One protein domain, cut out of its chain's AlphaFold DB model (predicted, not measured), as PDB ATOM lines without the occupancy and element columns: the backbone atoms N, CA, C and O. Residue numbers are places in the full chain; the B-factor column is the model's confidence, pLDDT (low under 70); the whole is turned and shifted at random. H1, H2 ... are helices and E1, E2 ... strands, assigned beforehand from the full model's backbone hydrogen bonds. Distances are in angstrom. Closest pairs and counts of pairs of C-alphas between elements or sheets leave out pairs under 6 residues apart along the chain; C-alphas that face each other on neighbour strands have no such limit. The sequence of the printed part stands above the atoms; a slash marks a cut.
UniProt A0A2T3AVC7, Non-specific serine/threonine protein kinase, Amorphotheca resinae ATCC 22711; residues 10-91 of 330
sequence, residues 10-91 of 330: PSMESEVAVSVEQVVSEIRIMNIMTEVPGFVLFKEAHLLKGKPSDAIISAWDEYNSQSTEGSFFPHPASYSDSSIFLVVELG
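What this domain is: This is residues 10 to 91 of the 330 residues of the protein "Non-specific serine/threonine protein kinase" of Amorphotheca resinae ATCC 22711 (UniProt A0A2T3AVC7). A two-stranded antiparallel ribbon, E1 and E2, runs through the middle between two helices that do not meet: H2 to one side, near E1, and H3 off to another side of the ribbon. Short H1 lies far out, and residues 65 to 70 stick out. The 82 printed residues, mixed in class, hold H1, H2, E1, H3 and E2 in that order; the whole is loose, radius of gyration of the C-alphas 15.3 A, spanning 37 by 30 by 25 A.

How they stand to each other: E1, residues 42 to 49, and E2, residues 84 to 90, are antiparallel at 163 degrees; N 46 and O 87, 2.8 A apart, are within hydrogen-bond range. H2, residues 20 to 33, comes closest to E1 at the C-alphas of Met 30 and Phe 42, 6.0 A apart. H3, residues 54 to 66, and H1, residues 10 to 13, are each apart from H2. Every O i to N i+4 pair is within range in H2, 8 of 9 in H3; H1 is too short for one.

Where its parts are: From first to last C-alpha E1 measures 21.4 A, H2 19.9 A. H1 begins at C-alpha 10 (-22.908, -7.113, -29.672); E2 ends at C-alpha 90 (-20.014, -0.299, -0.861).

The domain as a whole: The farthest C-alphas, Pro 10 and Pro 37, are 40.3 A apart. The printed part has no cut; H3 to E2 is a long link. No printed residue is under 70.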
ATOM      1  N   PRO A  10     -23.284  -8.528 -29.764       81.38
ATOM      2  CA  PRO A  10     -22.908  -7.113 -29.672       81.38
ATOM      3  C   PRO A  10     -22.108  -6.745 -28.415       81.38
ATOM      4  O   PRO A  10     -21.227  -5.890 -28.478       81.38
ATOM      5  N   SER A  11     -22.370  -7.395 -27.276       78.88
ATOM      6  CA  SER A  11     -21.607  -7.154 -26.044       78.88
ATOM      7  C   SER A  11     -20.142  -7.589 -26.161       78.88
ATOM      8  O   SER A  11     -19.279  -7.003 -25.514       78.88
ATOM      9  N   MET A  12     -19.840  -8.576 -27.012       76.25
ATOM     10  CA  MET A  12     -18.483  -9.089 -27.216       76.25
ATOM     11  C   MET A  12     -17.605  -8.136 -28.038       76.25
ATOM     12  O   MET A  12     -16.385  -8.180 -27.910       76.25
ATOM     13  N   GLU A  13     -18.218  -7.286 -28.865       77.50
ATOM     14  CA  GLU A  13     -17.537  -6.284 -29.702       77.50
ATOM     15  C   GLU A  13     -17.445  -4.908 -29.022       77.50
ATOM     16  O   GLU A  13     -16.794  -3.997 -29.530       77.50
ATOM     17  N   SER A  14     -18.094  -4.737 -27.867       76.94
ATOM     18  CA  SER A  14     -18.101  -3.476 -27.136       76.94
ATOM     19  C   SER A  14     -16.765  -3.234 -26.429       76.94
ATOM     20  O   SER A  14     -16.371  -3.991 -25.541       76.94
ATOM     21  N   GLU A  15     -16.106  -2.124 -26.768       71.56
ATOM     22  CA  GLU A  15     -14.853  -1.687 -26.129       71.56
ATOM     23  C   GLU A  15     -15.020  -1.419 -24.627       71.56
ATOM     24  O   GLU A  15     -14.078  -1.577 -23.858       71.56
ATOM     25  N   VAL A  16     -16.234  -1.071 -24.196       73.62
ATOM     26  CA  VAL A  16     -16.560  -0.800 -22.793       73.62
ATOM     27  C   VAL A  16     -17.137  -2.017 -22.071       73.62
ATOM     28  O   VAL A  16     -17.563  -1.869 -20.939       73.62
ATOM     29  N   ALA A  17     -17.233  -3.201 -22.683       79.62
ATOM     30  CA  ALA A  17     -17.739  -4.384 -21.983       79.62
ATOM     31  C   ALA A  17     -16.623  -5.148 -21.260       79.62
ATOM     32  O   ALA A  17     -15.555  -5.370 -21.835       79.62
ATOM     33  N   VAL A  18     -16.904  -5.633 -20.046       83.69
ATOM     34  CA  VAL A  18     -15.984  -6.468 -19.242       83.69
ATOM     35  C   VAL A  18     -16.414  -7.917 -19.169       83.69
ATOM     36  O   VAL A  18     -17.594  -8.236 -19.304       83.69
ATOM     37  N   SER A  19     -15.461  -8.816 -18.939       85.94
ATOM     38  CA  SER A  19     -15.773 -10.233 -18.772       85.94
ATOM     39  C   SER A  19     -16.384 -10.523 -17.396       85.94
ATOM     40  O   SER A  19     -16.122  -9.832 -16.409       85.94
ATOM     41  N   VAL A  20     -17.198 -11.578 -17.320       86.69
ATOM     42  CA  VAL A  20     -17.800 -12.029 -16.055       86.69
ATOM     43  C   VAL A  20     -16.716 -12.474 -15.073       86.69
ATOM     44  O   VAL A  20     -16.809 -12.202 -13.881       86.69
ATOM     45  N   GLU A  21     -15.661 -13.118 -15.565       87.06
ATOM     46  CA  GLU A  21     -14.529 -13.584 -14.764       87.06
ATOM     47  C   GLU A  21     -13.783 -12.422 -14.099       87.06
ATOM     48  O   GLU A  21     -13.375 -12.549 -12.945       87.06
ATOM     49  N   GLN A  22     -13.639 -11.288 -14.796       87.25
ATOM     50  CA  GLN A  22     -13.026 -10.073 -14.249       87.25
ATOM     51  C   GLN A  22     -13.866  -9.513 -13.099       87.25
ATOM     52  O   GLN A  22     -13.346  -9.308 -12.006       87.25
ATOM     53  N   VAL A  23     -15.178  -9.383 -13.302       90.75
ATOM     54  CA  VAL A  23     -16.108  -8.900 -12.268       90.75
ATOM     55  C   VAL A  23     -16.143  -9.831 -11.053       90.75
ATOM     56  O   VAL A  23     -16.114  -9.380  -9.911       90.75
ATOM     57  N   VAL A  24     -16.164 -11.148 -11.276       91.69
ATOM     58  CA  VAL A  24     -16.096 -12.136 -10.188       91.69
ATOM     59  C   VAL A  24     -14.769 -12.030  -9.441       91.69
ATOM     60  O   VAL A  24     -14.755 -12.128  -8.216       91.69
ATOM     61  N   SER A  25     -13.658 -11.828 -10.150       92.50
ATOM     62  CA  SER A  25     -12.339 -11.667  -9.533       92.50
ATOM     63  C   SER A  25     -12.290 -10.429  -8.640       92.50
ATOM     64  O   SER A  25     -11.880 -10.532  -7.486       92.50
ATOM     65  N   GLU A  26     -12.792  -9.298  -9.129       94.88
ATOM     66  CA  GLU A  26     -12.877  -8.053  -8.369       94.88
ATOM     67  C   GLU A  26     -13.740  -8.213  -7.106       94.88
ATOM     68  O   GLU A  26     -13.290  -7.882  -6.012       94.88
ATOM     69  N   ILE A  27     -14.930  -8.821  -7.214       95.31
ATOM     70  CA  ILE A  27     -15.812  -9.091  -6.061       95.31
ATOM     71  C   ILE A  27     -15.145 -10.019  -5.043       95.31
ATOM     72  O   ILE A  27     -15.264  -9.800  -3.839       95.31
ATOM     73  N   ARG A  28     -14.420 -11.050  -5.493       96.25
ATOM     74  CA  ARG A  28     -13.688 -11.945  -4.584       96.25
ATOM     75  C   ARG A  28     -12.607 -11.198  -3.805       96.25
ATOM     76  O   ARG A  28     -12.461 -11.449  -2.612       96.25
ATOM     77  N   ILE A  29     -11.879 -10.294  -4.463       97.62
ATOM     78  CA  ILE A  29     -10.869  -9.452  -3.811       97.62
ATOM     79  C   ILE A  29     -11.547  -8.477  -2.840       97.62
ATOM     80  O   ILE A  29     -11.165  -8.444  -1.673       97.62
ATOM     81  N   MET A  30     -12.597  -7.769  -3.272       96.25
ATOM     82  CA  MET A  30     -13.399  -6.887  -2.412       96.25
ATOM     83  C   MET A  30     -13.858  -7.601  -1.134       96.25
ATOM     84  O   MET A  30     -13.674  -7.090  -0.032       96.25
ATOM     85  N   ASN A  31     -14.388  -8.819  -1.268       95.44
ATOM     86  CA  ASN A  31     -14.929  -9.586  -0.151       95.44
ATOM     87  C   ASN A  31     -13.888  -9.952   0.916       95.44
ATOM     88  O   ASN A  31     -14.254 -10.112   2.073       95.44
ATOM     89  N   ILE A  32     -12.611 -10.116   0.560       96.50
ATOM     90  CA  ILE A  32     -11.561 -10.367   1.561       96.50
ATOM     91  C   ILE A  32     -10.916  -9.071   2.063       96.50
ATOM     92  O   ILE A  32     -10.484  -9.020   3.209       96.50
ATOM     93  N   MET A  33     -10.857  -8.026   1.230       97.12
ATOM     94  CA  MET A  33     -10.272  -6.732   1.597       97.12
ATOM     95  C   MET A  33     -11.178  -5.918   2.522       97.12
ATOM     96  O   MET A  33     -10.673  -5.080   3.255       97.12
ATOM     97  N   THR A  34     -12.482  -6.209   2.557       94.56
ATOM     98  CA  THR A  34     -13.449  -5.585   3.479       94.56
ATOM     99  C   THR A  34     -13.035  -5.687   4.960       94.56
ATOM    100  O   THR A  34     -13.351  -4.812   5.761       94.56
ATOM    101  N   GLU A  35     -12.271  -6.727   5.321       90.00
ATOM    102  CA  GLU A  35     -11.753  -6.962   6.680       90.00
ATOM    103  C   GLU A  35     -10.427  -6.229   6.958       90.00
ATOM    104  O   GLU A  35      -9.910  -6.264   8.077       90.00
ATOM    105  N   VAL A  36      -9.835  -5.586   5.947       94.31
ATOM    106  CA  VAL A  36      -8.536  -4.918   6.042       94.31
ATOM    107  C   VAL A  36      -8.762  -3.414   6.218       94.31
ATOM    108  O   VAL A  36      -9.254  -2.758   5.300       94.31
ATOM    109  N   PRO A  37      -8.360  -2.812   7.356       93.38
ATOM    110  CA  PRO A  37      -8.492  -1.372   7.545       93.38
ATOM    111  C   PRO A  37      -7.836  -0.591   6.403       93.38
ATOM    112  O   PRO A  37      -6.751  -0.957   5.935       93.38
ATOM    113  N   GLY A  38      -8.460   0.508   5.989       95.50
ATOM    114  CA  GLY A  38      -8.011   1.328   4.862       95.50
ATOM    115  C   GLY A  38      -8.420   0.809   3.480       95.50
ATOM    116  O   GLY A  38      -7.983   1.386   2.493       95.50
ATOM    117  N   PHE A  39      -9.244  -0.236   3.386       97.94
ATOM    118  CA  PHE A  39      -9.900  -0.685   2.153       97.94
ATOM    119  C   PHE A  39     -11.408  -0.457   2.257       97.94
ATOM    120  O   PHE A  39     -11.955  -0.394   3.361       97.94
ATOM    121  N   VAL A  40     -12.087  -0.284   1.119       97.19
ATOM    122  CA  VAL A  40     -13.529  -0.019   1.128       97.19
ATOM    123  C   VAL A  40     -14.300  -1.219   1.655       97.19
ATOM    124  O   VAL A  40     -14.058  -2.362   1.270       97.19
ATOM    125  N   LEU A  41     -15.270  -0.935   2.523       96.44
ATOM    126  CA  LEU A  41     -16.208  -1.937   3.003       96.44
ATOM    127  C   LEU A  41     -17.049  -2.435   1.823       96.44
ATOM    128  O   LEU A  41     -17.831  -1.680   1.247       96.44
ATOM    129  N   PHE A  42     -16.927  -3.714   1.499       96.62
ATOM    130  CA  PHE A  42     -17.871  -4.405   0.633       96.62
ATOM    131  C   PHE A  42     -19.043  -4.896   1.482       96.62
ATOM    132  O   PHE A  42     -18.837  -5.645   2.438       96.62
ATOM    133  N   LYS A  43     -20.261  -4.453   1.152       95.50
ATOM    134  CA  LYS A  43     -21.469  -4.842   1.887       95.50
ATOM    135  C   LYS A  43     -22.145  -6.026   1.215       95.50
ATOM    136  O   LYS A  43     -22.141  -7.122   1.761       95.50
ATOM    137  N   GLU A  44     -22.715  -5.802   0.034       94.25
ATOM    138  CA  GLU A  44     -23.494  -6.803  -0.693       94.25
ATOM    139  C   GLU A  44     -23.395  -6.589  -2.211       94.25
ATOM    140  O   GLU A  44     -23.048  -5.512  -2.698       94.25
ATOM    141  N   ALA A  45     -23.713  -7.633  -2.979       93.56
ATOM    142  CA  ALA A  45     -23.869  -7.556  -4.425       93.56
ATOM    143  C   ALA A  45     -25.199  -8.194  -4.843       93.56
ATOM    144  O   ALA A  45     -25.514  -9.319  -4.454       93.56
ATOM    145  N   HIS A  46     -25.964  -7.491  -5.676       92.69
ATOM    146  CA  HIS A  46     -27.298  -7.899  -6.107       92.69
ATOM    147  C   HIS A  46     -27.400  -7.950  -7.627       92.69
ATOM    148  O   HIS A  46     -26.955  -7.041  -8.324       92.69
ATOM    149  N   LEU A  47     -28.070  -8.981  -8.142       92.56
ATOM    150  CA  LEU A  47     -28.549  -8.998  -9.521       92.56
ATOM    151  C   LEU A  47     -29.992  -8.507  -9.552       92.56
ATOM    152  O   LEU A  47     -30.898  -9.174  -9.052       92.56
ATOM    153  N   LEU A  48     -30.200  -7.337 -10.146       93.75
ATOM    154  CA  LEU A  48     -31.509  -6.710 -10.278       93.75
ATOM    155  C   LEU A  48     -31.977  -6.794 -11.725       93.75
ATOM    156  O   LEU A  48     -31.206  -6.536 -12.645       93.75
ATOM    157  N   LYS A  49     -33.253  -7.119 -11.930       94.62
ATOM    158  CA  LYS A  49     -33.903  -7.047 -13.238       94.62
ATOM    159  C   LYS A  49     -34.965  -5.956 -13.214       94.62
ATOM    160  O   LYS A  49     -35.832  -5.982 -12.345       94.62
ATOM    161  N   GLY A  50     -34.917  -5.039 -14.172       94.25
ATOM    162  CA  GLY A  50     -35.887  -3.953 -14.284       94.25
ATOM    163  C   GLY A  50     -35.270  -2.676 -14.834       94.25
ATOM    164  O   GLY A  50     -34.125  -2.669 -15.270       94.25
ATOM    165  N   LYS A  51     -36.028  -1.582 -14.786       93.50
ATOM    166  CA  LYS A  51     -35.563  -0.246 -15.166       93.50
ATOM    167  C   LYS A  51     -34.977   0.509 -13.955       93.50
ATOM    168  O   LYS A  51     -35.512   0.358 -12.854       93.50
ATOM    169  N   PRO A  52     -33.929   1.343 -14.130       93.94
ATOM    170  CA  PRO A  52     -33.485   2.266 -13.085       93.94
ATOM    171  C   PRO A  52     -34.626   3.159 -12.585       93.94
ATOM    172  O   PRO A  52     -35.469   3.599 -13.367       93.94
ATOM    173  N   SER A  53     -34.647   3.417 -11.278       94.25
ATOM    174  CA  SER A  53     -35.682   4.232 -10.634       94.25
ATOM    175  C   SER A  53     -35.586   5.710 -11.027       94.25
ATOM    176  O   SER A  53     -34.517   6.196 -11.405       94.25
ATOM    177  N   ASP A  54     -36.686   6.452 -10.856       95.94
ATOM    178  CA  ASP A  54     -36.726   7.903 -11.101       95.94
ATOM    179  C   ASP A  54     -35.683   8.666 -10.270       95.94
ATOM    180  O   ASP A  54     -35.165   9.686 -10.717       95.94
ATOM    181  N   ALA A  55     -35.324   8.151  -9.090       96.81
ATOM    182  CA  ALA A  55     -34.267   8.718  -8.257       96.81
ATOM    183  C   ALA A  55     -32.878   8.589  -8.908       96.81
ATOM    184  O   ALA A  55     -32.132   9.562  -8.937       96.81
ATOM    185  N   ILE A  56     -32.545   7.422  -9.479       94.56
ATOM    186  CA  ILE A  56     -31.279   7.212 -10.206       94.56
ATOM    187  C   ILE A  56     -31.242   8.066 -11.475       94.56
ATOM    188  O   ILE A  56     -30.209   8.647 -11.794       94.56
ATOM    189  N   ILE A  57     -32.366   8.149 -12.194       95.69
ATOM    190  CA  ILE A  57     -32.484   8.984 -13.395       95.69
ATOM    191  C   ILE A  57     -32.242  10.453 -13.036       95.69
ATOM    192  O   ILE A  57     -31.392  11.089 -13.646       95.69
ATOM    193  N   SER A  58     -32.918  10.950 -11.998       96.69
ATOM    194  CA  SER A  58     -32.790  12.340 -11.548       96.69
ATOM    195  C   SER A  58     -31.364  12.665 -11.087       96.69
ATOM    196  O   SER A  58     -30.837  13.716 -11.439       96.69
ATOM    197  N   ALA A  59     -30.715  11.753 -10.353       95.38
ATOM    198  CA  ALA A  59     -29.321  11.914  -9.933       95.38
ATOM    199  C   ALA A  59     -28.355  11.947 -11.130       95.38
ATOM    200  O   ALA A  59     -27.418  12.746 -11.156       95.38
ATOM    201  N   TRP A  60     -28.590  11.104 -12.140       94.88
ATOM    202  CA  TRP A  60     -27.802  11.121 -13.372       94.88
ATOM    203  C   TRP A  60     -28.008  12.420 -14.158       94.88
ATOM    204  O   TRP A  60     -27.028  12.994 -14.624       94.88
ATOM    205  N   ASP A  61     -29.246  12.908 -14.275       94.94
ATOM    206  CA  ASP A  61     -29.562  14.164 -14.965       94.94
ATOM    207  C   ASP A  61     -28.891  15.359 -14.284       94.94
ATOM    208  O   ASP A  61     -28.285  16.201 -14.953       94.94
ATOM    209  N   GLU A  62     -28.939  15.410 -12.952       94.62
ATOM    210  CA  GLU A  62     -28.268  16.438 -12.162       94.62
ATOM    211  C   GLU A  62     -26.751  16.413 -12.384       94.62
ATOM    212  O   GLU A  62     -26.169  17.450 -12.712       94.62
ATOM    213  N   TYR A  63     -26.121  15.239 -12.289       90.56
ATOM    214  CA  TYR A  63     -24.691  15.074 -12.559       90.56
ATOM    215  C   TYR A  63     -24.329  15.482 -13.996       90.56
ATOM    216  O   TYR A  63     -23.425  16.288 -14.222       90.56
ATOM    217  N   ASN A  64     -25.060  14.967 -14.986       91.94
ATOM    218  CA  ASN A  64     -24.766  15.200 -16.396       91.94
ATOM    219  C   ASN A  64     -25.018  16.660 -16.809       91.94
ATOM    220  O   ASN A  64     -24.345  17.155 -17.707       91.94
ATOM    221  N   SER A  65     -25.922  17.377 -16.129       92.12
ATOM    222  CA  SER A  65     -26.135  18.819 -16.335       92.12
ATOM    223  C   SER A  65     -24.936  19.682 -15.921       92.12
ATOM    224  O   SER A  65     -24.777  20.794 -16.425       92.12
ATOM    225  N   GLN A  66     -24.087  19.164 -15.026       89.25
ATOM    226  CA  GLN A  66     -22.883  19.829 -14.525       89.25
ATOM    227  C   GLN A  66     -21.616  19.387 -15.280       89.25
ATOM    228  O   GLN A  66     -20.589  20.060 -15.200       89.25
ATOM    229  N   SER A  67     -21.681  18.281 -16.030       85.62
ATOM    230  CA  SER A  67     -20.561  17.768 -16.821       85.62
ATOM    231  C   SER A  67     -20.355  18.583 -18.100       85.62
ATOM    232  O   SER A  67     -21.279  18.795 -18.883       85.62
ATOM    233  N   THR A  68     -19.113  18.989 -18.365       83.88
ATOM    234  CA  THR A  68     -18.733  19.637 -19.632       83.88
ATOM    235  C   THR A  68     -18.536  18.647 -20.779       83.88
ATOM    236  O   THR A  68     -18.584  19.047 -21.940       83.88
ATOM    237  N   GLU A  69     -18.296  17.372 -20.469       83.88
ATOM    238  CA  GLU A  69     -18.014  16.314 -21.451       83.88
ATOM    239  C   GLU A  69     -19.234  15.420 -21.718       83.88
ATOM    240  O   GLU A  69     -19.252  14.652 -22.681       83.88
ATOM    241  N   GLY A  70     -20.283  15.555 -20.900       82.12
ATOM    242  CA  GLY A  70     -21.418  14.640 -20.881       82.12
ATOM    243  C   GLY A  70     -21.045  13.267 -20.312       82.12
ATOM    244  O   GLY A  70     -19.981  13.085 -19.721       82.12
ATOM    245  N   SER A  71     -21.938  12.291 -20.467       83.62
ATOM    246  CA  SER A  71     -21.698  10.906 -20.064       83.62
ATOM    247  C   SER A  71     -21.314  10.054 -21.267       83.62
ATOM    248  O   SER A  71     -21.995  10.064 -22.292       83.62
ATOM    249  N   PHE A  72     -20.271   9.240 -21.108       81.56
ATOM    250  CA  PHE A  72     -19.929   8.177 -22.057       81.56
ATOM    251  C   PHE A  72     -20.916   6.998 -22.012       81.56
ATOM    252  O   PHE A  72     -20.906   6.148 -22.903       81.56
ATOM    253  N   PHE A  73     -21.765   6.929 -20.981       84.50
ATOM    254  CA  PHE A  73     -22.724   5.847 -20.789       84.50
ATOM    255  C   PHE A  73     -24.141   6.253 -21.221       84.50
ATOM    256  O   PHE A  73     -24.503   7.430 -21.143       84.50
ATOM    257  N   PRO A  74     -24.976   5.286 -21.650       88.12
ATOM    258  CA  PRO A  74     -26.368   5.558 -21.982       88.12
ATOM    259  C   PRO A  74     -27.127   6.169 -20.802       88.12
ATOM    260  O   PRO A  74     -26.962   5.756 -19.655       88.12
ATOM    261  N   HIS A  75     -28.028   7.099 -21.110       92.94
ATOM    262  CA  HIS A  75     -28.947   7.672 -20.132       92.94
ATOM    263  C   HIS A  75     -29.730   6.551 -19.406       92.94
ATOM    264  O   HIS A  75     -30.307   5.698 -20.092       92.94
ATOM    265  N   PRO A  76     -29.850   6.534 -18.060       93.38
ATOM    266  CA  PRO A  76     -30.463   5.421 -17.319       93.38
ATOM    267  C   PRO A  76     -31.912   5.110 -17.727       93.38
ATOM    268  O   PRO A  76     -32.340   3.958 -17.737       93.38
ATOM    269  N   ALA A  77     -32.673   6.124 -18.142       94.25
ATOM    270  CA  ALA A  77     -34.029   5.935 -18.667       94.25
ATOM    271  C   ALA A  77     -34.118   5.126 -19.983       94.25
ATOM    272  O   ALA A  77     -35.227   4.735 -20.351       94.25
ATOM    273  N   SER A  78     -33.000   4.883 -20.680       93.06
ATOM    274  CA  SER A  78     -32.951   4.099 -21.927       93.06
ATOM    275  C   SER A  78     -33.054   2.584 -21.710       93.06
ATOM    276  O   SER A  78     -33.352   1.850 -22.652       93.06
ATOM    277  N   TYR A  79     -32.844   2.108 -20.479       91.81
ATOM    278  CA  TYR A  79     -32.940   0.691 -20.141       91.81
ATOM    279  C   TYR A  79     -34.397   0.221 -20.005       91.81
ATOM    280  O   TYR A  79     -35.312   1.007 -19.745       91.81
ATOM    281  N   SER A  80     -34.613  -1.083 -20.192       92.06
ATOM    282  CA  SER A  80     -35.943  -1.707 -20.222       92.06
ATOM    283  C   SER A  80     -36.220  -2.530 -18.966       92.06
ATOM    284  O   SER A  80     -35.295  -2.904 -18.252       92.06
ATOM    285  N   ASP A  81     -37.470  -2.950 -18.764       93.12
ATOM    286  CA  ASP A  81     -37.839  -3.869 -17.672       93.12
ATOM    287  C   ASP A  81     -37.175  -5.256 -17.780       93.12
ATOM    288  O   ASP A  81     -37.219  -6.067 -16.853       93.12
ATOM    289  N   SER A  82     -36.564  -5.556 -18.930       91.19
ATOM    290  CA  SER A  82     -35.808  -6.786 -19.149       91.19
ATOM    291  C   SER A  82     -34.314  -6.663 -18.848       91.19
ATOM    292  O   SER A  82     -33.643  -7.692 -18.770       91.19
ATOM    293  N   SER A  83     -33.805  -5.442 -18.649       90.62
ATOM    294  CA  SER A  83     -32.399  -5.175 -18.352       90.62
ATOM    295  C   SER A  83     -31.993  -5.792 -17.015       90.62
ATOM    296  O   SER A  83     -32.758  -5.758 -16.052       90.62
ATOM    297  N   ILE A  84     -30.787  -6.363 -16.968       90.50
ATOM    298  CA  ILE A  84     -30.197  -6.952 -15.765       90.50
ATOM    299  C   ILE A  84     -28.993  -6.106 -15.361       90.50
ATOM    300  O   ILE A  84     -28.136  -5.808 -16.190       90.50
ATOM    301  N   PHE A  85     -28.932  -5.750 -14.084       90.88
ATOM    302  CA  PHE A  85     -27.861  -4.974 -13.481       90.88
ATOM    303  C   PHE A  85     -27.215  -5.781 -12.367       90.88
ATOM    304  O   PHE A  85     -27.911  -6.382 -11.550       90.88
ATOM    305  N   LEU A  86     -25.890  -5.743 -12.315       91.56
ATOM    306  CA  LEU A  86     -25.153  -6.065 -11.106       91.56
ATOM    307  C   LEU A  86     -24.974  -4.770 -10.315       91.56
ATOM    308  O   LEU A  86     -24.367  -3.824 -10.812       91.56
ATOM    309  N   VAL A  87     -25.528  -4.730  -9.109       92.69
ATOM    310  CA  VAL A  87     -25.392  -3.616  -8.171       92.69
ATOM    311  C   VAL A  87     -24.478  -4.063  -7.046       92.69
ATOM    312  O   VAL A  87     -24.798  -5.013  -6.339       92.69
ATOM    313  N   VAL A  88     -23.342  -3.389  -6.908       93.31
ATOM    314  CA  VAL A  88     -22.363  -3.611  -5.842       93.31
ATOM    315  C   VAL A  88     -22.549  -2.494  -4.821       93.31
ATOM    316  O   VAL A  88     -22.380  -1.324  -5.161       93.31
ATOM    317  N   GLU A  89     -22.946  -2.836  -3.596       95.31
ATOM    318  CA  GLU A  89     -23.089  -1.874  -2.505       95.31
ATOM    319  C   GLU A  89     -21.795  -1.802  -1.688       95.31
ATOM    320  O   GLU A  89     -21.324  -2.799  -1.133       95.31
ATOM    321  N   LEU A  90     -21.244  -0.593  -1.586       96.19
ATOM    322  CA  LEU A  90     -20.014  -0.299  -0.861       96.19
ATOM    323  C   LEU A  90     -20.282   0.622   0.343       96.19
ATOM    324  O   LEU A  90     -21.333   1.266   0.461       96.19
ATOM    325  N   GLY A  91     -19.339   0.652   1.280       95.81
ATOM    326  CA  GLY A  91     -19.256   1.686   2.308       95.81
ATOM    327  C   GLY A  91     -18.912   3.048   1.707       95.81
ATOM    328  O   GLY A  91     -18.307   3.126   0.640       95.81
TER     329      GLY A  91